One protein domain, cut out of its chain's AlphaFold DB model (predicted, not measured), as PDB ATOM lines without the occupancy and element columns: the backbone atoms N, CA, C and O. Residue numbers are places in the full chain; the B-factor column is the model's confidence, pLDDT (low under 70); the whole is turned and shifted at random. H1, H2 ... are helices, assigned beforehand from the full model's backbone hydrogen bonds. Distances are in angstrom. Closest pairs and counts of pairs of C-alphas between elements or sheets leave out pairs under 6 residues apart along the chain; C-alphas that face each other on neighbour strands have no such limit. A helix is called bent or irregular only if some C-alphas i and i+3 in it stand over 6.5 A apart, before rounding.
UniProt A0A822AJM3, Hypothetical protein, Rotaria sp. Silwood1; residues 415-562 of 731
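This is residues 415 to 562 of the 731 residues of the protein "Hypothetical protein" of Rotaria sp. Silwood1 (UniProt A0A822AJM3). A head of four crossing helical pieces runs out at one end into an arm: H3 and the arm H4a lie side by side as a hairpin, H1 crosses H3, and H2 crosses H1. The bent helix H4 continues past this head as H4b, and the short helix H5 folds back beside H4b as a second hairpin. The printed part has 148 residues with five named helices, in the order H1, H2, H3, H4, H5, and no named strand, and its class is all helix. The whole is loose, with a radius of gyration of the C-alphas of 18.3 A, and flat, spanning 61 by 37 by 19 A.

Start with H1, residues 424 to 437. H2, residues 456 to 468, touches it with residues 459 to 463 alone, about perpendicular at 75 degrees; the closest C-alphas, of Ala 430 and Cys 459, are 5.9 A apart. H3, residues 478 to 497, touches H1 with residues 485 to 492 alone, at a steep tilt of 68 degrees, only just short of about perpendicular; look at the C-alphas of Val 429 and Tyr 489, the closest, 5.6 A apart. Next comes H4, residues 509 to 539, assigned as one helix by its hydrogen bonds but bent: C-alphas 527 and 530 are 7.0 A apart. Its arms are H4a, residues 509 to 527, and H4b, residues 530 to 539, at a steep tilt of 37 degrees, only just beyond shallow. H3 and H4a form a helical hairpin, at a shallow tilt of 30 degrees, opposite ways; H4a touches H3 with residues 519 to 527 alone, and the closest C-alphas, of Phe 484 and Thr 527, are 6.2 A apart. H5, residues 547 to 554, forms a helical hairpin with H4b, opposite ways at 34 degrees, a shallow tilt only just short of steep; the closest C-alphas, of Val 534 and Ser 554, are 5.0 A apart. H5 is apart from H1, H2, H3 and H4a. Each O i to N i+4 pair is within hydrogen-bond range in H1, H2, H3, H4a and H5; in H4b 5 of 6 are.

Find C-alpha 424 at (134.275, 188.776, 111.228), where H1 begins its 20.1 A. H2 is 16.3 A long. H3 begins at C-alpha 478, (141.077, 182.907, 125.136), and runs 28.6 A. H4a is 27.6 A long; H4b, 15.7 A, is irregular, with C-alphas 530 and 533 6.9 A apart. H5, 10.6 A, ends at C-alpha 554, (158.856, 171.675, 129.321).

The two C-alphas farthest apart, of Asp 504 and Glu 545, are 61.8 A apart. The printed part has no cut; the links H1 to H2 and H3 to H4 are long. Mean pLDDT of the printed part is 77.1, and residues 447 to 452, 506 to 507 and 528 to 557 are under 70.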
ATOM      1  N   ASP A 415     134.970 180.185 129.187       85.81
ATOM      2  CA  ASP A 415     133.508 180.176 129.075       85.81
ATOM      3  C   ASP A 415     133.023 180.742 127.736       85.81
ATOM      4  O   ASP A 415     133.046 181.953 127.510       85.81
ATOM      5  N   LEU A 416     132.517 179.861 126.868       85.31
ATOM      6  CA  LEU A 416     131.978 180.214 125.554       85.31
ATOM      7  C   LEU A 416     130.768 181.155 125.605       85.31
ATOM      8  O   LEU A 416     130.466 181.771 124.587       85.31
ATOM      9  N   ASN A 417     130.106 181.337 126.749       82.94
ATOM     10  CA  ASN A 417     129.041 182.339 126.864       82.94
ATOM     11  C   ASN A 417     129.563 183.769 126.666       82.94
ATOM     12  O   ASN A 417     128.809 184.654 126.270       82.94
ATOM     13  N   ASN A 418     130.861 183.997 126.888       81.31
ATOM     14  CA  ASN A 418     131.507 185.287 126.641       81.31
ATOM     15  C   ASN A 418     132.022 185.432 125.195       81.31
ATOM     16  O   ASN A 418     132.735 186.390 124.887       81.31
ATOM     17  N   LEU A 419     131.705 184.484 124.307       84.50
ATOM     18  CA  LEU A 419     132.121 184.510 122.909       84.50
ATOM     19  C   LEU A 419     131.392 185.620 122.145       84.50
ATOM     20  O   LEU A 419     130.168 185.621 122.018       84.50
ATOM     21  N   ILE A 420     132.160 186.524 121.541       83.81
ATOM     22  CA  ILE A 420     131.632 187.532 120.618       83.81
ATOM     23  C   ILE A 420     131.498 186.879 119.236       83.81
ATOM     24  O   ILE A 420     132.404 186.956 118.409       83.81
ATOM     25  N   TYR A 421     130.379 186.190 118.997       83.00
ATOM     26  CA  TYR A 421     130.169 185.408 117.769       83.00
ATOM     27  C   TYR A 421     130.129 186.262 116.487       83.00
ATOM     28  O   TYR A 421     130.344 185.735 115.402       83.00
ATOM     29  N   GLU A 422     129.874 187.568 116.606       81.56
ATOM     30  CA  GLU A 422     129.785 188.520 115.488       81.56
ATOM     31  C   GLU A 422     131.157 188.952 114.943       81.56
ATOM     32  O   GLU A 422     131.231 189.698 113.965       81.56
ATOM     33  N   GLU A 423     132.262 188.490 115.540       85.88
ATOM     34  CA  GLU A 423     133.597 188.781 115.022       85.88
ATOM     35  C   GLU A 423     133.760 188.234 113.590       85.88
ATOM     36  O   GLU A 423     133.579 187.043 113.321       85.88
ATOM     37  N   SER A 424     134.170 189.099 112.657       88.12
ATOM     38  CA  SER A 424     134.275 188.776 111.228       88.12
ATOM     39  C   SER A 424     135.175 187.570 110.929       88.12
ATOM     40  O   SER A 424     134.811 186.719 110.113       88.12
ATOM     41  N   ARG A 425     136.328 187.460 111.604       90.50
ATOM     42  CA  ARG A 425     137.269 186.336 111.446       90.50
ATOM     43  C   ARG A 425     136.680 185.024 111.952       90.50
ATOM     44  O   ARG A 425     136.766 184.014 111.255       90.50
ATOM     45  N   LEU A 426     136.043 185.047 113.123       91.75
ATOM     46  CA  LEU A 426     135.366 183.885 113.695       91.75
ATOM     47  C   LEU A 426     134.248 183.388 112.776       91.75
ATOM     48  O   LEU A 426     134.197 182.197 112.480       91.75
ATOM     49  N   LEU A 427     133.400 184.287 112.267       90.44
ATOM     50  CA  LEU A 427     132.336 183.929 111.326       90.44
ATOM     51  C   LEU A 427     132.887 183.325 110.031       90.44
ATOM     52  O   LEU A 427     132.332 182.347 109.528       90.44
ATOM     53  N   TYR A 428     133.982 183.872 109.497       90.31
ATOM     54  CA  TYR A 428     134.644 183.326 108.310       90.31
ATOM     55  C   TYR A 428     135.149 181.897 108.555       90.31
ATOM     56  O   TYR A 428     134.853 180.988 107.778       90.31
ATOM     57  N   VAL A 429     135.843 181.680 109.676       92.19
ATOM     58  CA  VAL A 429     136.327 180.357 110.097       92.19
ATOM     59  C   VAL A 429     135.166 179.386 110.308       92.19
ATOM     60  O   VAL A 429     135.197 178.276 109.782       92.19
ATOM     61  N   ALA A 430     134.112 179.803 111.010       91.94
ATOM     62  CA  ALA A 430     132.943 178.972 111.279       91.94
ATOM     63  C   ALA A 430     132.229 178.539 109.988       91.94
ATOM     64  O   ALA A 430     131.841 177.380 109.862       91.94
ATOM     65  N   ARG A 431     132.105 179.425 108.992       89.88
ATOM     66  CA  ARG A 431     131.533 179.074 107.679       89.88
ATOM     67  C   ARG A 431     132.346 178.001 106.964       89.88
ATOM     68  O   ARG A 431     131.767 177.054 106.438       89.88
ATOM     69  N   TYR A 432     133.671 178.123 106.979       91.50
ATOM     70  CA  TYR A 432     134.549 177.108 106.403       91.50
ATOM     71  C   TYR A 432     134.417 175.770 107.129       91.50
ATOM     72  O   TYR A 432     134.184 174.754 106.484       91.50
ATOM     73  N   LEU A 433     134.480 175.764 108.462       92.50
ATOM     74  CA  LEU A 433     134.319 174.540 109.254       92.50
ATOM     75  C   LEU A 433     132.953 173.878 109.015       92.50
ATOM     76  O   LEU A 433     132.876 172.666 108.829       92.50
ATOM     77  N   TYR A 434     131.883 174.671 108.929       91.75
ATOM     78  CA  TYR A 434     130.555 174.174 108.574       91.75
ATOM     79  C   TYR A 434     130.532 173.533 107.180       91.75
ATOM     80  O   TYR A 434     129.993 172.439 107.000       91.75
ATOM     81  N   ALA A 435     131.135 174.190 106.188       89.62
ATOM     82  CA  ALA A 435     131.198 173.677 104.828       89.62
ATOM     83  C   ALA A 435     132.025 172.385 104.722       89.62
ATOM     84  O   ALA A 435     131.676 171.509 103.928       89.62
ATOM     85  N   ILE A 436     133.079 172.237 105.531       90.62
ATOM     86  CA  ILE A 436     133.863 170.997 105.654       90.62
ATOM     87  C   ILE A 436     132.980 169.880 106.215       90.62
ATOM     88  O   ILE A 436     132.888 168.811 105.613       90.62
ATOM     89  N   ASP A 437     132.252 170.150 107.300       90.50
ATOM     90  CA  ASP A 437     131.350 169.180 107.931       90.50
ATOM     91  C   ASP A 437     130.216 168.718 107.018       90.50
ATOM     92  O   ASP A 437     129.844 167.543 107.004       90.50
ATOM     93  N   LYS A 438     129.673 169.635 106.217       89.31
ATOM     94  CA  LYS A 438     128.651 169.327 105.212       89.31
ATOM     95  C   LYS A 438     129.226 168.808 103.898       89.31
ATOM     96  O   LYS A 438     128.456 168.497 102.991       89.31
ATOM     97  N   LYS A 439     130.553 168.688 103.789       89.31
ATOM     98  CA  LYS A 439     131.273 168.306 102.568       89.31
ATOM     99  C   LYS A 439     130.914 169.188 101.362       89.31
ATOM    100  O   LYS A 439     130.964 168.723 100.231       89.31
ATOM    101  N   ILE A 440     130.549 170.451 101.590       87.81
ATOM    102  CA  ILE A 440     130.212 171.435 100.547       87.81
ATOM    103  C   ILE A 440     131.482 171.896  99.824       87.81
ATOM    104  O   ILE A 440     131.460 172.099  98.612       87.81
ATOM    105  N   ILE A 441     132.610 171.978 100.546       84.81
ATOM    106  CA  ILE A 441     133.905 172.405  99.986       84.81
ATOM    107  C   ILE A 441     134.353 171.514  98.822       84.81
ATOM    108  O   ILE A 441     135.101 171.970  97.967       84.81
ATOM    109  N   LYS A 442     133.877 170.269  98.723       83.81
ATOM    110  CA  LYS A 442     134.256 169.368  97.628       83.81
ATOM    111  C   LYS A 442     133.846 169.901  96.244       83.81
ATOM    112  O   LYS A 442     134.620 169.757  95.307       83.81
ATOM    113  N   ASP A 443     132.690 170.568  96.150       83.25
ATOM    114  CA  ASP A 443     132.084 170.976  94.872       83.25
ATOM    115  C   ASP A 443     131.864 172.492  94.742       83.25
ATOM    116  O   ASP A 443     131.446 172.958  93.684       83.25
ATOM    117  N   LYS A 444     132.075 173.277  95.807       84.81
ATOM    118  CA  LYS A 444     131.713 174.700  95.820       84.81
ATOM    119  C   LYS A 444     132.753 175.577  96.513       84.81
ATOM    120  O   LYS A 444     133.331 175.199  97.531       84.81
ATOM    121  N   GLU A 445     132.950 176.775  95.966       84.62
ATOM    122  CA  GLU A 445     133.702 177.848  96.618       84.62
ATOM    123  C   GLU A 445     132.867 178.557  97.686       84.62
ATOM    124  O   GLU A 445     131.683 178.845  97.496       84.62
ATOM    125  N   ILE A 446     133.489 178.863  98.824       81.38
ATOM    126  CA  ILE A 446     132.819 179.538  99.938       81.38
ATOM    127  C   ILE A 446     132.941 181.050  99.752       81.38
ATOM    128  O   ILE A 446     133.972 181.647 100.049       81.38
ATOM    129  N   ASN A 447     131.869 181.685  99.276       67.06
ATOM    130  CA  ASN A 447     131.810 183.137  99.130       67.06
ATOM    131  C   ASN A 447     131.361 183.812 100.436       67.06
ATOM    132  O   ASN A 447     130.368 183.426 101.050       67.06
ATOM    133  N   VAL A 448     132.053 184.886 100.833       57.12
ATOM    134  CA  VAL A 448     131.783 185.658 102.069       57.12
ATOM    135  C   VAL A 448     130.377 186.278 102.094       57.12
ATOM    136  O   VAL A 448     129.850 186.573 103.168       57.12
ATOM    137  N   VAL A 449     129.761 186.476 100.930       53.69
ATOM    138  CA  VAL A 449     128.576 187.331 100.771       53.69
ATOM    139  C   VAL A 449     127.264 186.542 100.729       53.69
ATOM    140  O   VAL A 449     126.223 187.081 101.090       53.69
ATOM    141  N   SER A 450     127.278 185.264 100.353       53.28
ATOM    142  CA  SER A 450     126.033 184.530 100.133       53.28
ATOM    143  C   SER A 450     126.204 183.035 100.354       53.28
ATOM    144  O   SER A 450     126.846 182.362  99.551       53.28
ATOM    145  N   GLU A 451     125.577 182.566 101.435       55.12
ATOM    146  CA  GLU A 451     124.844 181.302 101.605       55.12
ATOM    147  C   GLU A 451     125.081 180.724 103.012       55.12
ATOM    148  O   GLU A 451     126.186 180.337 103.374       55.12
ATOM    149  N   GLN A 452     123.994 180.701 103.795       58.88
ATOM    150  CA  GLN A 452     123.843 180.254 105.190       58.88
ATOM    151  C   GLN A 452     124.369 181.193 106.292       58.88
ATOM    152  O   GLN A 452     125.564 181.383 106.522       58.88
ATOM    153  N   SER A 453     123.417 181.750 107.048       73.31
ATOM    154  CA  SER A 453     123.665 182.446 108.309       73.31
ATOM    155  C   SER A 453     124.095 181.435 109.376       73.31
ATOM    156  O   SER A 453     123.278 180.643 109.848       73.31
ATOM    157  N   ILE A 454     125.372 181.457 109.762       84.19
ATOM    158  CA  ILE A 454     125.846 180.735 110.947       84.19
ATOM    159  C   ILE A 454     125.218 181.395 112.177       84.19
ATOM    160  O   ILE A 454     125.426 182.581 112.420       84.19
ATOM    161  N   THR A 455     124.431 180.634 112.934       88.19
ATOM    162  CA  THR A 455     123.872 181.092 114.213       88.19
ATOM    163  C   THR A 455     124.909 180.958 115.331       88.19
ATOM    164  O   THR A 455     125.867 180.189 115.211       88.19
ATOM    165  N   ALA A 456     124.704 181.659 116.450       87.25
ATOM    166  CA  ALA A 456     125.581 181.553 117.619       87.25
ATOM    167  C   ALA A 456     125.722 180.100 118.118       87.25
ATOM    168  O   ALA A 456     126.833 179.647 118.379       87.25
ATOM    169  N   HIS A 457     124.619 179.340 118.154       89.31
ATOM    170  CA  HIS A 457     124.630 177.924 118.539       89.31
ATOM    171  C   HIS A 457     125.497 177.080 117.599       89.31
ATOM    172  O   HIS A 457     126.354 176.328 118.053       89.31
ATOM    173  N   MET A 458     125.333 177.243 116.282       90.75
ATOM    174  CA  MET A 458     126.143 176.516 115.299       90.75
ATOM    175  C   MET A 458     127.630 176.858 115.427       90.75
ATOM    176  O   MET A 458     128.479 175.979 115.305       90.75
ATOM    177  N   CYS A 459     127.960 178.125 115.692       90.88
ATOM    178  CA  CYS A 459     129.338 178.542 115.928       90.88
ATOM    179  C   CYS A 459     129.928 177.860 117.172       90.88
ATOM    180  O   CYS A 459     131.049 177.358 117.121       90.88
ATOM    181  N   ILE A 460     129.168 177.804 118.270       91.12
ATOM    182  CA  ILE A 460     129.572 177.126 119.508       91.12
ATOM    183  C   ILE A 460     129.816 175.632 119.258       91.12
ATOM    184  O   ILE A 460     130.847 175.113 119.685       91.12
ATOM    185  N   ASP A 461     128.940 174.951 118.514       92.31
ATOM    186  CA  ASP A 461     129.109 173.531 118.170       92.31
ATOM    187  C   ASP A 461     130.397 173.277 117.374       92.31
ATOM    188  O   ASP A 461     131.146 172.339 117.659       92.31
ATOM    189  N   LEU A 462     130.696 174.145 116.403       92.50
ATOM    190  CA  LEU A 462     131.917 174.054 115.601       92.50
ATOM    191  C   LEU A 462     133.168 174.302 116.448       92.50
ATOM    192  O   LEU A 462     134.144 173.562 116.334       92.50
ATOM    193  N   VAL A 463     133.144 175.297 117.338       90.94
ATOM    194  CA  VAL A 463     134.252 175.551 118.271       90.94
ATOM    195  C   VAL A 463     134.448 174.362 119.216       90.94
ATOM    196  O   VAL A 463     135.582 173.921 119.422       90.94
ATOM    197  N   ASN A 464     133.364 173.785 119.736       90.75
ATOM    198  CA  ASN A 464     133.426 172.593 120.577       90.75
ATOM    199  C   ASN A 464     134.124 171.434 119.855       90.75
ATOM    200  O   ASN A 464     135.042 170.821 120.404       90.75
ATOM    201  N   LYS A 465     133.732 171.174 118.608       90.75
ATOM    202  CA  LYS A 465     134.262 170.074 117.802       90.75
ATOM    203  C   LYS A 465     135.722 170.271 117.392       90.75
ATOM    204  O   LYS A 465     136.537 169.371 117.568       90.75
ATOM    205  N   TYR A 466     136.064 171.434 116.843       88.81
ATOM    206  CA  TYR A 466     137.371 171.644 116.212       88.81
ATOM    207  C   TYR A 466     138.442 172.193 117.157       88.81
ATOM    208  O   TYR A 466     139.625 171.944 116.935       88.81
ATOM    209  N   PHE A 467     138.060 172.919 118.213       87.31
ATOM    210  CA  PHE A 467     139.013 173.503 119.161       87.31
ATOM    211  C   PHE A 467     139.042 172.765 120.504       87.31
ATOM    212  O   PHE A 467     140.132 172.501 121.013       87.31
ATOM    213  N   ILE A 468     137.884 172.428 121.084       85.88
ATOM    214  CA  ILE A 468     137.797 171.935 122.472       85.88
ATOM    215  C   ILE A 468     137.981 170.419 122.577       85.88
ATOM    216  O   ILE A 468     138.709 169.970 123.457       85.88
ATOM    217  N   GLN A 469     137.348 169.628 121.705       83.81
ATOM    218  CA  GLN A 469     137.224 168.168 121.848       83.81
ATOM    219  C   GLN A 469     138.559 167.435 122.067       83.81
ATOM    220  O   GLN A 469     138.610 166.469 122.824       83.81
ATOM    221  N   ASN A 470     139.639 167.918 121.450       73.25
ATOM    222  CA  ASN A 470     140.963 167.287 121.491       73.25
ATOM    223  C   ASN A 470     141.950 167.986 122.444       73.25
ATOM    224  O   ASN A 470     143.152 167.716 122.401       73.25
ATOM    225  N   LYS A 471     141.473 168.908 123.290       77.88
ATOM    226  CA  LYS A 471     142.299 169.679 124.228       77.88
ATOM    227  C   LYS A 471     141.904 169.391 125.671       77.88
ATOM    228  O   LYS A 471     140.754 169.099 125.981       77.88
ATOM    229  N   ASP A 472     142.879 169.505 126.570       76.31
ATOM    230  CA  ASP A 472     142.601 169.440 128.001       76.31
ATOM    231  C   ASP A 472     141.855 170.709 128.429       76.31
ATOM    232  O   ASP A 472     142.374 171.826 128.318       76.31
ATOM    233  N   LYS A 473     140.632 170.516 128.932       78.62
ATOM    234  CA  LYS A 473     139.741 171.585 129.388       78.62
ATOM    235  C   LYS A 473     140.369 172.445 130.485       78.62
ATOM    236  O   LYS A 473     140.087 173.637 130.539       78.62
ATOM    237  N   ASN A 474     141.262 171.881 131.302       73.44
ATOM    238  CA  ASN A 474     141.927 172.604 132.387       73.44
ATOM    239  C   ASN A 474     142.894 173.690 131.906       73.44
ATOM    240  O   ASN A 474     143.226 174.586 132.682       73.44
ATOM    241  N   TYR A 475     143.344 173.613 130.652       74.94
ATOM    242  CA  TYR A 475     144.354 174.512 130.099       74.94
ATOM    243  C   TYR A 475     143.837 175.373 128.949       74.94
ATOM    244  O   TYR A 475     144.652 176.020 128.290       74.94
ATOM    245  N   LEU A 476     142.523 175.393 128.703       84.75
ATOM    246  CA  LEU A 476     141.902 176.219 127.668       84.75
ATOM    247  C   LEU A 476     141.929 177.699 128.048       84.75
ATOM    248  O   LEU A 476     141.633 178.076 129.174       84.75
ATOM    249  N   SER A 477     142.262 178.554 127.084       86.25
ATOM    250  CA  SER A 477     142.344 180.003 127.279       86.25
ATOM    251  C   SER A 477     141.907 180.766 126.034       86.25
ATOM    252  O   SER A 477     142.066 180.283 124.909       86.25
ATOM    253  N   TRP A 478     141.435 182.000 126.229       87.44
ATOM    254  CA  TRP A 478     141.077 182.907 125.136       87.44
ATOM    255  C   TRP A 478     142.261 183.214 124.228       87.44
ATOM    256  O   TRP A 478     142.084 183.358 123.023       87.44
ATOM    257  N   THR A 479     143.482 183.237 124.769       84.56
ATOM    258  CA  THR A 479     144.702 183.400 123.970       84.56
ATOM    259  C   THR A 479     144.879 182.258 122.969       84.56
ATOM    260  O   THR A 479     145.085 182.511 121.786       84.56
ATOM    261  N   GLN A 480     144.748 180.999 123.406       83.50
ATOM    262  CA  GLN A 480     144.833 179.849 122.495       83.50
ATOM    263  C   GLN A 480     143.689 179.842 121.484       83.50
ATOM    264  O   GLN A 480     143.907 179.490 120.328       83.50
ATOM    265  N   PHE A 481     142.481 180.210 121.918       88.06
ATOM    266  CA  PHE A 481     141.325 180.292 121.035       88.06
ATOM    267  C   PHE A 481     141.540 181.336 119.936       88.06
ATOM    268  O   PHE A 481     141.360 181.038 118.760       88.06
ATOM    269  N   LYS A 482     142.031 182.528 120.291       88.25
ATOM    270  CA  LYS A 482     142.333 183.589 119.325       88.25
ATOM    271  C   LYS A 482     143.420 183.177 118.330       88.25
ATOM    272  O   LYS A 482     143.257 183.395 117.134       88.25
ATOM    273  N   ILE A 483     144.486 182.522 118.801       85.62
ATOM    274  CA  ILE A 483     145.531 181.960 117.926       85.62
ATOM    275  C   ILE A 483     144.923 180.938 116.957       85.62
ATOM    276  O   ILE A 483     145.205 180.985 115.764       85.62
ATOM    277  N   PHE A 484     144.069 180.038 117.452       88.38
ATOM    278  CA  PHE A 484     143.376 179.052 116.623       88.38
ATOM    279  C   PHE A 484     142.536 179.718 115.522       88.38
ATOM    280  O   PHE A 484     142.706 179.382 114.351       88.38
ATOM    281  N   ILE A 485     141.695 180.697 115.877       90.94
ATOM    282  CA  ILE A 485     140.851 181.419 114.914       90.94
ATOM    283  C   ILE A 485     141.697 182.137 113.864       90.94
ATOM    284  O   ILE A 485     141.410 182.025 112.675       90.94
ATOM    285  N   ASN A 486     142.761 182.827 114.267       90.19
ATOM    286  CA  ASN A 486     143.592 183.557 113.317       90.19
ATOM    287  C   ASN A 486     144.345 182.626 112.358       90.19
ATOM    288  O   ASN A 486     144.287 182.836 111.149       90.19
ATOM    289  N   VAL A 487     144.988 181.566 112.859       88.00
ATOM    290  CA  VAL A 487     145.698 180.597 112.003       88.00
ATOM    291  C   VAL A 487     144.741 179.983 110.978       88.00
ATOM    292  O   VAL A 487     145.054 179.919 109.789       88.00
ATOM    293  N   PHE A 488     143.540 179.590 111.411       90.94
ATOM    294  CA  PHE A 488     142.533 179.005 110.524       90.94
ATOM    295  C   PHE A 488     141.994 180.023 109.519       90.94
ATOM    296  O   PHE A 488     141.784 179.685 108.358       90.94
ATOM    297  N   TYR A 489     141.811 181.277 109.933       91.38
ATOM    298  CA  TYR A 489     141.410 182.352 109.034       91.38
ATOM    299  C   TYR A 489     142.414 182.521 107.886       91.38
ATOM    300  O   TYR A 489     142.008 182.528 106.724       91.38
ATOM    301  N   HIS A 490     143.717 182.589 108.185       88.00
ATOM    302  CA  HIS A 490     144.756 182.709 107.157       88.00
ATOM    303  C   HIS A 490     144.829 181.477 106.257       88.00
ATOM    304  O   HIS A 490     144.906 181.629 105.036       88.00
ATOM    305  N   LEU A 491     144.728 180.278 106.841       89.88
ATOM    306  CA  LEU A 491     144.673 179.028 106.091       89.88
ATOM    307  C   LEU A 491     143.514 179.032 105.088       89.88
ATOM    308  O   LEU A 491     143.723 178.795 103.901       89.88
ATOM    309  N   PHE A 492     142.296 179.317 105.547       91.50
ATOM    310  CA  PHE A 492     141.098 179.282 104.711       91.50
ATOM    311  C   PHE A 492     141.066 180.407 103.681       91.50
ATOM    312  O   PHE A 492     140.678 180.178 102.538       91.50
ATOM    313  N   ASN A 493     141.496 181.615 104.046       90.38
ATOM    314  CA  ASN A 493     141.607 182.726 103.107       90.38
ATOM    315  C   ASN A 493     142.619 182.412 101.993       90.38
ATOM    316  O   ASN A 493     142.309 182.627 100.823       90.38
ATOM    317  N   GLY A 494     143.787 181.856 102.325       89.56
ATOM    318  CA  GLY A 494     144.761 181.435 101.320       89.56
ATOM    319  C   GLY A 494     144.264 180.264 100.469       89.56
ATOM    320  O   GLY A 494     144.331 180.326  99.243       89.56
ATOM    321  N   PHE A 495     143.644 179.256 101.091       89.38
ATOM    322  CA  PHE A 495     143.038 178.125 100.384       89.38
ATOM    323  C   PHE A 495     141.987 178.575  99.361       89.38
ATOM    324  O   PHE A 495     141.976 178.072  98.244       89.38
ATOM    325  N   SER A 496     141.157 179.562  99.715       89.50
ATOM    326  CA  SER A 496     140.103 180.112  98.847       89.50
ATOM    327  C   SER A 496     140.617 180.827  97.595       89.50
ATOM    328  O   SER A 496     139.901 180.932  96.605       89.50
ATOM    329  N   LYS A 497     141.848 181.347  97.646       88.94
ATOM    330  CA  LYS A 497     142.452 182.169  96.586       88.94
ATOM    331  C   LYS A 497     143.531 181.431  95.803       88.94
ATOM    332  O   LYS A 497     143.968 181.908  94.760       88.94
ATOM    333  N   CYS A 498     143.981 180.292  96.314       88.00
ATOM    334  CA  CYS A 498     145.022 179.488  95.706       88.00
ATOM    335  C   CYS A 498     144.499 178.813  94.436       88.00
ATOM    336  O   CYS A 498     143.625 177.949  94.506       88.00
ATOM    337  N   GLY A 499     145.082 179.153  93.282       83.81
ATOM    338  CA  GLY A 499     144.670 178.609  91.982       83.81
ATOM    339  C   GLY A 499     144.742 177.079  91.897       83.81
ATOM    340  O   GLY A 499     143.939 176.458  91.200       83.81
ATOM    341  N   TYR A 500     145.650 176.457  92.656       79.88
ATOM    342  CA  TYR A 500     145.749 175.001  92.761       79.88
ATOM    343  C   TYR A 500     144.524 174.394  93.461       79.88
ATOM    344  O   TYR A 500     144.077 173.313  93.104       79.88
ATOM    345  N   PHE A 501     143.936 175.086  94.436       84.56
ATOM    346  CA  PHE A 501     142.893 174.524  95.295       84.56
ATOM    347  C   PHE A 501     141.464 174.904  94.893       84.56
ATOM    348  O   PHE A 501     140.527 174.569  95.622       84.56
ATOM    349  N   LEU A 502     141.281 175.563  93.745       83.81
ATOM    350  CA  LEU A 502     139.961 175.884  93.201       83.81
ATOM    351  C   LEU A 502     139.217 174.624  92.729       83.81
ATOM    352  O   LEU A 502     139.845 173.674  92.252       83.81
ATOM    353  N   VAL A 503     137.881 174.631  92.829       83.62
ATOM    354  CA  VAL A 503     137.009 173.526  92.368       83.62
ATOM    355  C   VAL A 503     137.330 173.142  90.923       83.62
ATOM    356  O   VAL A 503     137.556 171.970  90.632       83.62
ATOM    357  N   ASP A 504     137.420 174.130  90.032       78.62
ATOM    358  CA  ASP A 504     137.611 173.902  88.594       78.62
ATOM    359  C   ASP A 504     138.972 173.263  88.264       78.62
ATOM    360  O   ASP A 504     139.118 172.548  87.266       78.62
ATOM    361  N   THR A 505     139.973 173.477  89.120       73.88
ATOM    362  CA  THR A 505     141.319 172.908  88.972       73.88
ATOM    363  C   THR A 505     141.368 171.449  89.449       73.88
ATOM    364  O   THR A 505     142.108 170.623  88.901       73.88
ATOM    365  N   LEU A 506     140.563 171.095  90.456       68.94
ATOM    366  CA  LEU A 506     140.526 169.785  91.109       68.94
ATOM    367  C   LEU A 506     139.399 168.905  90.544       68.94
ATOM    368  O   LEU A 506     138.284 168.878  91.047       68.94
ATOM    369  N   ARG A 507     139.718 168.077  89.539       64.88
ATOM    370  CA  ARG A 507     138.753 167.124  88.937       64.88
ATOM    371  C   ARG A 507     138.325 165.963  89.854       64.88
ATOM    372  O   ARG A 507     137.466 165.179  89.466       64.88
ATOM    373  N   GLU A 508     138.926 165.835  91.038       74.31
ATOM    374  CA  GLU A 508     138.586 164.833  92.056       74.31
ATOM    375  C   GLU A 508     138.120 165.536  93.347       74.31
ATOM    376  O   GLU A 508     138.952 165.919  94.174       74.31
ATOM    377  N   PRO A 509     136.797 165.699  93.556       78.44
ATOM    378  CA  PRO A 509     136.241 166.435  94.700       78.44
ATOM    379  C   PRO A 509     136.694 165.911  96.071       78.44
ATOM    380  O   PRO A 509     136.860 166.678  97.021       78.44
ATOM    381  N   GLN A 510     136.933 164.599  96.185       81.81
ATOM    382  CA  GLN A 510     137.404 163.986  97.430       81.81
ATOM    383  C   GLN A 510     138.834 164.419  97.777       81.81
ATOM    384  O   GLN A 510     139.131 164.669  98.939       81.81
ATOM    385  N   LEU A 511     139.692 164.612  96.775       77.75
ATOM    386  CA  LEU A 511     141.072 165.034  96.984       77.75
ATOM    387  C   LEU A 511     141.150 166.452  97.559       77.75
ATOM    388  O   LEU A 511     141.983 166.729  98.417       77.75
ATOM    389  N   ARG A 512     140.234 167.338  97.148       83.31
ATOM    390  CA  ARG A 512     140.094 168.684  97.723       83.31
ATOM    391  C   ARG A 512     139.795 168.629  99.223       83.31
ATOM    392  O   ARG A 512     140.398 169.373  99.997       83.31
ATOM    393  N   MET A 513     138.898 167.725  99.624       85.94
ATOM    394  CA  MET A 513     138.583 167.469 101.032       85.94
ATOM    395  C   MET A 513     139.781 166.887 101.791       85.94
ATOM    396  O   MET A 513     140.073 167.325 102.901       85.94
ATOM    397  N   ASP A 514     140.510 165.949 101.189       83.62
ATOM    398  CA  ASP A 514     141.677 165.326 101.821       83.62
ATOM    399  C   ASP A 514     142.820 166.336 102.037       83.62
ATOM    400  O   ASP A 514     143.527 166.273 103.044       83.62
ATOM    401  N   ILE A 515     142.990 167.295 101.118       84.31
ATOM    402  CA  ILE A 515     143.970 168.385 101.235       84.31
ATOM    403  C   ILE A 515     143.614 169.319 102.392       84.31
ATOM    404  O   ILE A 515     144.460 169.581 103.249       84.31
ATOM    405  N   ILE A 516     142.374 169.823 102.438       87.56
ATOM    406  CA  ILE A 516     141.981 170.752 103.504       87.56
ATOM    407  C   ILE A 516     142.009 170.060 104.870       87.56
ATOM    408  O   ILE A 516     142.448 170.669 105.843       87.56
ATOM    409  N   GLN A 517     141.645 168.774 104.945       87.69
ATOM    410  CA  GLN A 517     141.758 167.993 106.175       87.69
ATOM    411  C   GLN A 517     143.220 167.845 106.616       87.69
ATOM    412  O   GLN A 517     143.530 168.078 107.782       87.69
ATOM    413  N   ALA A 518     144.137 167.567 105.684       83.75
ATOM    414  CA  ALA A 518     145.563 167.503 105.991       83.75
ATOM    415  C   ALA A 518     146.108 168.840 106.532       83.75
ATOM    416  O   ALA A 518     146.929 168.848 107.452       83.75
ATOM    417  N   PHE A 519     145.634 169.977 106.010       86.62
ATOM    418  CA  PHE A 519     145.995 171.298 106.535       86.62
ATOM    419  C   PHE A 519     145.388 171.595 107.909       86.62
ATOM    420  O   PHE A 519     146.051 172.219 108.742       86.62
ATOM    421  N   LEU A 520     144.156 171.150 108.164       86.81
ATOM    422  CA  LEU A 520     143.511 171.273 109.471       86.81
ATOM    423  C   LEU A 520     144.277 170.506 110.550       86.81
ATOM    424  O   LEU A 520     144.581 171.067 111.604       86.81
ATOM    425  N   ASP A 521     144.614 169.248 110.276       81.44
ATOM    426  CA  ASP A 521     145.318 168.374 111.218       81.44
ATOM    427  C   ASP A 521     146.698 168.958 111.569       81.44
ATOM    428  O   ASP A 521     147.066 169.082 112.740       81.44
ATOM    429  N   SER A 522     147.407 169.437 110.547       77.88
ATOM    430  CA  SER A 522     148.662 170.185 110.657       77.88
ATOM    431  C   SER A 522     148.541 171.458 111.511       77.88
ATOM    432  O   SER A 522     149.325 171.688 112.436       77.88
ATOM    433  N   SER A 523     147.540 172.295 111.234       79.38
ATOM    434  CA  SER A 523     147.347 173.570 111.935       79.38
ATOM    435  C   SER A 523     146.952 173.353 113.400       79.38
ATOM    436  O   SER A 523     147.364 174.100 114.294       79.38
ATOM    437  N   ASN A 524     146.208 172.283 113.683       75.19
ATOM    438  CA  ASN A 524     145.893 171.855 115.043       75.19
ATOM    439  C   ASN A 524     147.142 171.425 115.816       75.19
ATOM    440  O   ASN A 524     147.298 171.799 116.982       75.19
ATOM    441  N   GLN A 525     148.054 170.700 115.170       71.00
ATOM    442  CA  GLN A 525     149.341 170.338 115.753       71.00
ATOM    443  C   GLN A 525     150.152 171.599 116.106       71.00
ATOM    444  O   GLN A 525     150.603 171.760 117.244       71.00
ATOM    445  N   PHE A 526     150.246 172.553 115.176       70.69
ATOM    446  CA  PHE A 526     150.971 173.814 115.367       70.69
ATOM    447  C   PHE A 526     150.421 174.668 116.525       70.69
ATOM    448  O   PHE A 526     151.181 175.183 117.348       70.69
ATOM    449  N   THR A 527     149.095 174.779 116.637       71.38
ATOM    450  CA  THR A 527     148.440 175.571 117.695       71.38
ATOM    451  C   THR A 527     148.428 174.886 119.068       71.38
ATOM    452  O   THR A 527     148.165 175.549 120.074       71.38
ATOM    453  N   SER A 528     148.734 173.583 119.142       65.38
ATOM    454  CA  SER A 528     148.647 172.788 120.380       65.38
ATOM    455  C   SER A 528     150.007 172.467 121.016       65.38
ATOM    456  O   SER A 528     150.100 172.442 122.245       65.38
ATOM    457  N   ILE A 529     151.068 172.280 120.217       57.97
ATOM    458  CA  ILE A 529     152.395 171.830 120.691       57.97
ATOM    459  C   ILE A 529     153.047 172.795 121.698       57.97
ATOM    460  O   ILE A 529     153.720 172.351 122.616       57.97
ATOM    461  N   SER A 530     152.833 174.108 121.578       54.16
ATOM    462  CA  SER A 530     153.589 175.098 122.373       54.16
ATOM    463  C   SER A 530     153.016 175.427 123.756       54.16
ATOM    464  O   SER A 530     153.693 176.067 124.552       54.16
ATOM    465  N   VAL A 531     151.778 175.021 124.061       54.19
ATOM    466  CA  VAL A 531     151.077 175.508 125.266       54.19
ATOM    467  C   VAL A 531     150.821 174.410 126.298       54.19
ATOM    468  O   VAL A 531     150.777 174.699 127.490       54.19
ATOM    469  N   LYS A 532     150.674 173.152 125.867       53.62
ATOM    470  CA  LYS A 532     150.336 172.036 126.760       53.62
ATOM    471  C   LYS A 532     151.514 171.628 127.660       53.62
ATOM    472  O   LYS A 532     151.353 171.633 128.875       53.62
ATOM    473  N   SER A 533     152.702 171.399 127.090       53.81
ATOM    474  CA  SER A 533     153.902 170.973 127.839       53.81
ATOM    475  C   SER A 533     154.374 172.008 128.867       53.81
ATOM    476  O   SER A 533     154.766 171.659 129.977       53.81
ATOM    477  N   VAL A 534     154.294 173.295 128.517       55.56
ATOM    478  CA  VAL A 534     154.676 174.403 129.403       55.56
ATOM    479  C   VAL A 534     153.703 174.521 130.580       55.56
ATOM    480  O   VAL A 534     154.129 174.733 131.712       55.56
ATOM    481  N   ARG A 535     152.394 174.350 130.346       58.06
ATOM    482  CA  ARG A 535     151.363 174.528 131.385       58.06
ATOM    483  C   ARG A 535     151.198 173.319 132.305       58.06
ATOM    484  O   ARG A 535     150.986 173.513 133.500       58.06
ATOM    485  N   GLU A 536     151.343 172.101 131.787       55.31
ATOM    486  CA  GLU A 536     151.367 170.881 132.608       55.31
ATOM    487  C   GLU A 536     152.507 170.946 133.633       55.31
ATOM    488  O   GLU A 536     152.282 170.694 134.818       55.31
ATOM    489  N   ASN A 537     153.685 171.422 133.217       51.72
ATOM    490  CA  ASN A 537     154.850 171.545 134.092       51.72
ATOM    491  C   ASN A 537     154.791 172.760 135.035       51.72
ATOM    492  O   ASN A 537     155.382 172.716 136.105       51.72
ATOM    493  N   GLN A 538     154.037 173.818 134.705       50.84
ATOM    494  CA  GLN A 538     153.780 174.926 135.640       50.84
ATOM    495  C   GLN A 538     152.919 174.494 136.837       50.84
ATOM    496  O   GLN A 538     153.098 175.000 137.943       50.84
ATOM    497  N   SER A 539     152.006 173.536 136.649       48.25
ATOM    498  CA  SER A 539     151.129 173.045 137.720       48.25
ATOM    499  C   SER A 539     151.850 172.178 138.770       48.25
ATOM    500  O   SER A 539     151.416 172.120 139.925       48.25
ATOM    501  N   THR A 540     152.967 171.544 138.390       46.91
ATOM    502  CA  THR A 540     153.799 170.658 139.223       46.91
ATOM    503  C   THR A 540     154.919 171.377 139.985       46.91
ATOM    504  O   THR A 540     155.524 170.765 140.862       46.91
ATOM    505  N   LEU A 541     155.135 172.682 139.766       50.75
ATOM    506  CA  LEU A 541     156.137 173.524 140.456       50.75
ATOM    507  C   LEU A 541     155.853 173.773 141.951       50.75
ATOM    508  O   LEU A 541     156.456 174.647 142.567       50.75
ATOM    509  N   LYS A 542     154.934 173.022 142.563       47.16
ATOM    510  CA  LYS A 542     154.551 173.219 143.960       47.16
ATOM    511  C   LYS A 542     155.637 172.817 144.969       47.16
ATOM    512  O   LYS A 542     155.466 173.220 146.108       47.16
ATOM    513  N   ASN A 543     156.683 172.043 144.614       45.41
ATOM    514  CA  ASN A 543     157.508 171.347 145.628       45.41
ATOM    515  C   ASN A 543     158.953 170.882 145.258       45.41
ATOM    516  O   ASN A 543     159.408 169.905 145.849       45.41
ATOM    517  N   SER A 544     159.730 171.490 144.349       40.16
ATOM    518  CA  SER A 544     161.109 170.982 144.127       40.16
ATOM    519  C   SER A 544     162.182 172.029 143.816       40.16
ATOM    520  O   SER A 544     162.005 172.888 142.962       40.16
ATOM    521  N   GLU A 545     163.355 171.861 144.443       50.31
ATOM    522  CA  GLU A 545     164.642 172.525 144.142       50.31
ATOM    523  C   GLU A 545     165.181 172.207 142.722       50.31
ATOM    524  O   GLU A 545     166.259 172.645 142.343       50.31
ATOM    525  N   GLN A 546     164.423 171.467 141.902       49.47
ATOM    526  CA  GLN A 546     164.785 171.013 140.552       49.47
ATOM    527  C   GLN A 546     164.029 171.792 139.458       49.47
ATOM    528  O   GLN A 546     163.504 171.216 138.503       49.47
ATOM    529  N   ILE A 547     163.933 173.115 139.618       52.69
ATOM    530  CA  ILE A 547     163.225 174.016 138.689       52.69
ATOM    531  C   ILE A 547     163.846 173.954 137.283       52.69
ATOM    532  O   ILE A 547     163.128 173.929 136.285       52.69
ATOM    533  N   GLU A 548     165.172 173.867 137.200       52.19
ATOM    534  CA  GLU A 548     165.929 173.912 135.944       52.19
ATOM    535  C   GLU A 548     165.704 172.658 135.075       52.19
ATOM    536  O   GLU A 548     165.422 172.758 133.879       52.19
ATOM    537  N   ASP A 549     165.686 171.472 135.692       50.22
ATOM    538  CA  ASP A 549     165.424 170.197 135.007       50.22
ATOM    539  C   ASP A 549     163.969 170.062 134.522       50.22
ATOM    540  O   ASP A 549     163.703 169.466 133.472       50.22
ATOM    541  N   LEU A 550     163.005 170.615 135.265       50.78
ATOM    542  CA  LEU A 550     161.585 170.611 134.889       50.78
ATOM    543  C   LEU A 550     161.276 171.619 133.772       50.78
ATOM    544  O   LEU A 550     160.498 171.308 132.863       50.78
ATOM    545  N   LEU A 551     161.918 172.792 133.793       53.31
ATOM    546  CA  LEU A 551     161.840 173.774 132.710       53.31
ATOM    547  C   LEU A 551     162.460 173.220 131.421       53.31
ATOM    548  O   LEU A 551     161.813 173.279 130.374       53.31
ATOM    549  N   ASN A 552     163.623 172.568 131.498       53.53
ATOM    550  CA  ASN A 552     164.261 171.925 130.344       53.53
ATOM    551  C   ASN A 552     163.400 170.817 129.714       53.53
ATOM    552  O   ASN A 552     163.378 170.674 128.492       53.53
ATOM    553  N   LYS A 553     162.629 170.069 130.517       51.78
ATOM    554  CA  LYS A 553     161.652 169.082 130.012       51.78
ATOM    555  C   LYS A 553     160.381 169.714 129.426       51.78
ATOM    556  O   LYS A 553     159.678 169.054 128.666       51.78
ATOM    557  N   SER A 554     160.060 170.960 129.787       53.50
ATOM    558  CA  SER A 554     158.856 171.675 129.321       53.50
ATOM    559  C   SER A 554     159.018 172.326 127.942       53.50
ATOM    560  O   SER A 554     158.028 172.524 127.225       53.50
ATOM    561  N   ILE A 555     160.263 172.630 127.563       60.28
ATOM    562  CA  ILE A 555     160.623 173.252 126.290       60.28
ATOM    563  C   ILE A 555     160.551 172.196 125.185       60.28
ATOM    564  O   ILE A 555     161.303 171.221 125.168       60.28
ATOM    565  N   VAL A 556     159.652 172.400 124.220       64.44
ATOM    566  CA  VAL A 556     159.610 171.556 123.023       64.44
ATOM    567  C   VAL A 556     160.833 171.876 122.167       64.44
ATOM    568  O   VAL A 556     160.920 172.948 121.567       64.44
ATOM    569  N   ARG A 557     161.790 170.948 122.118       67.56
ATOM    570  CA  ARG A 557     163.030 171.115 121.353       67.56
ATOM    571  C   ARG A 557     162.750 171.098 119.855       67.56
ATOM    572  O   ARG A 557     162.024 170.241 119.364       67.56
ATOM    573  N   TRP A 558     163.382 172.006 119.115       73.75
ATOM    574  CA  TRP A 558     163.255 172.078 117.657       73.75
ATOM    575  C   TRP A 558     163.530 170.735 116.974       73.75
ATOM    576  O   TRP A 558     162.799 170.348 116.063       73.75
ATOM    577  N   ASP A 559     164.532 169.997 117.446       70.38
ATOM    578  CA  ASP A 559     164.976 168.740 116.840       70.38
ATOM    579  C   ASP A 559     163.916 167.635 116.896       70.38
ATOM    580  O   ASP A 559     163.893 166.767 116.026       70.38
ATOM    581  N   THR A 560     162.991 167.693 117.859       72.25
ATOM    582  CA  THR A 560     161.945 166.674 118.039       72.25
ATOM    583  C   THR A 560     160.650 166.999 117.295       72.25
ATOM    584  O   THR A 560     159.795 166.128 117.147       72.25
ATOM    585  N   ILE A 561     160.493 168.229 116.793       74.25
ATOM    586  CA  ILE A 561     159.295 168.648 116.057       74.25
ATOM    587  C   ILE A 561     159.429 168.245 114.585       74.25
ATOM    588  O   ILE A 561     160.453 168.497 113.949       74.25
ATOM    589  N   GLN A 562     158.361 167.690 114.021       77.56
ATOM    590  CA  GLN A 562     158.190 167.479 112.581       77.56
ATOM    591  C   GLN A 562     157.091 168.425 112.088       77.56
ATOM    592  O   GLN A 562     155.920 168.044 112.072       77.56
TER     593      GLN A 562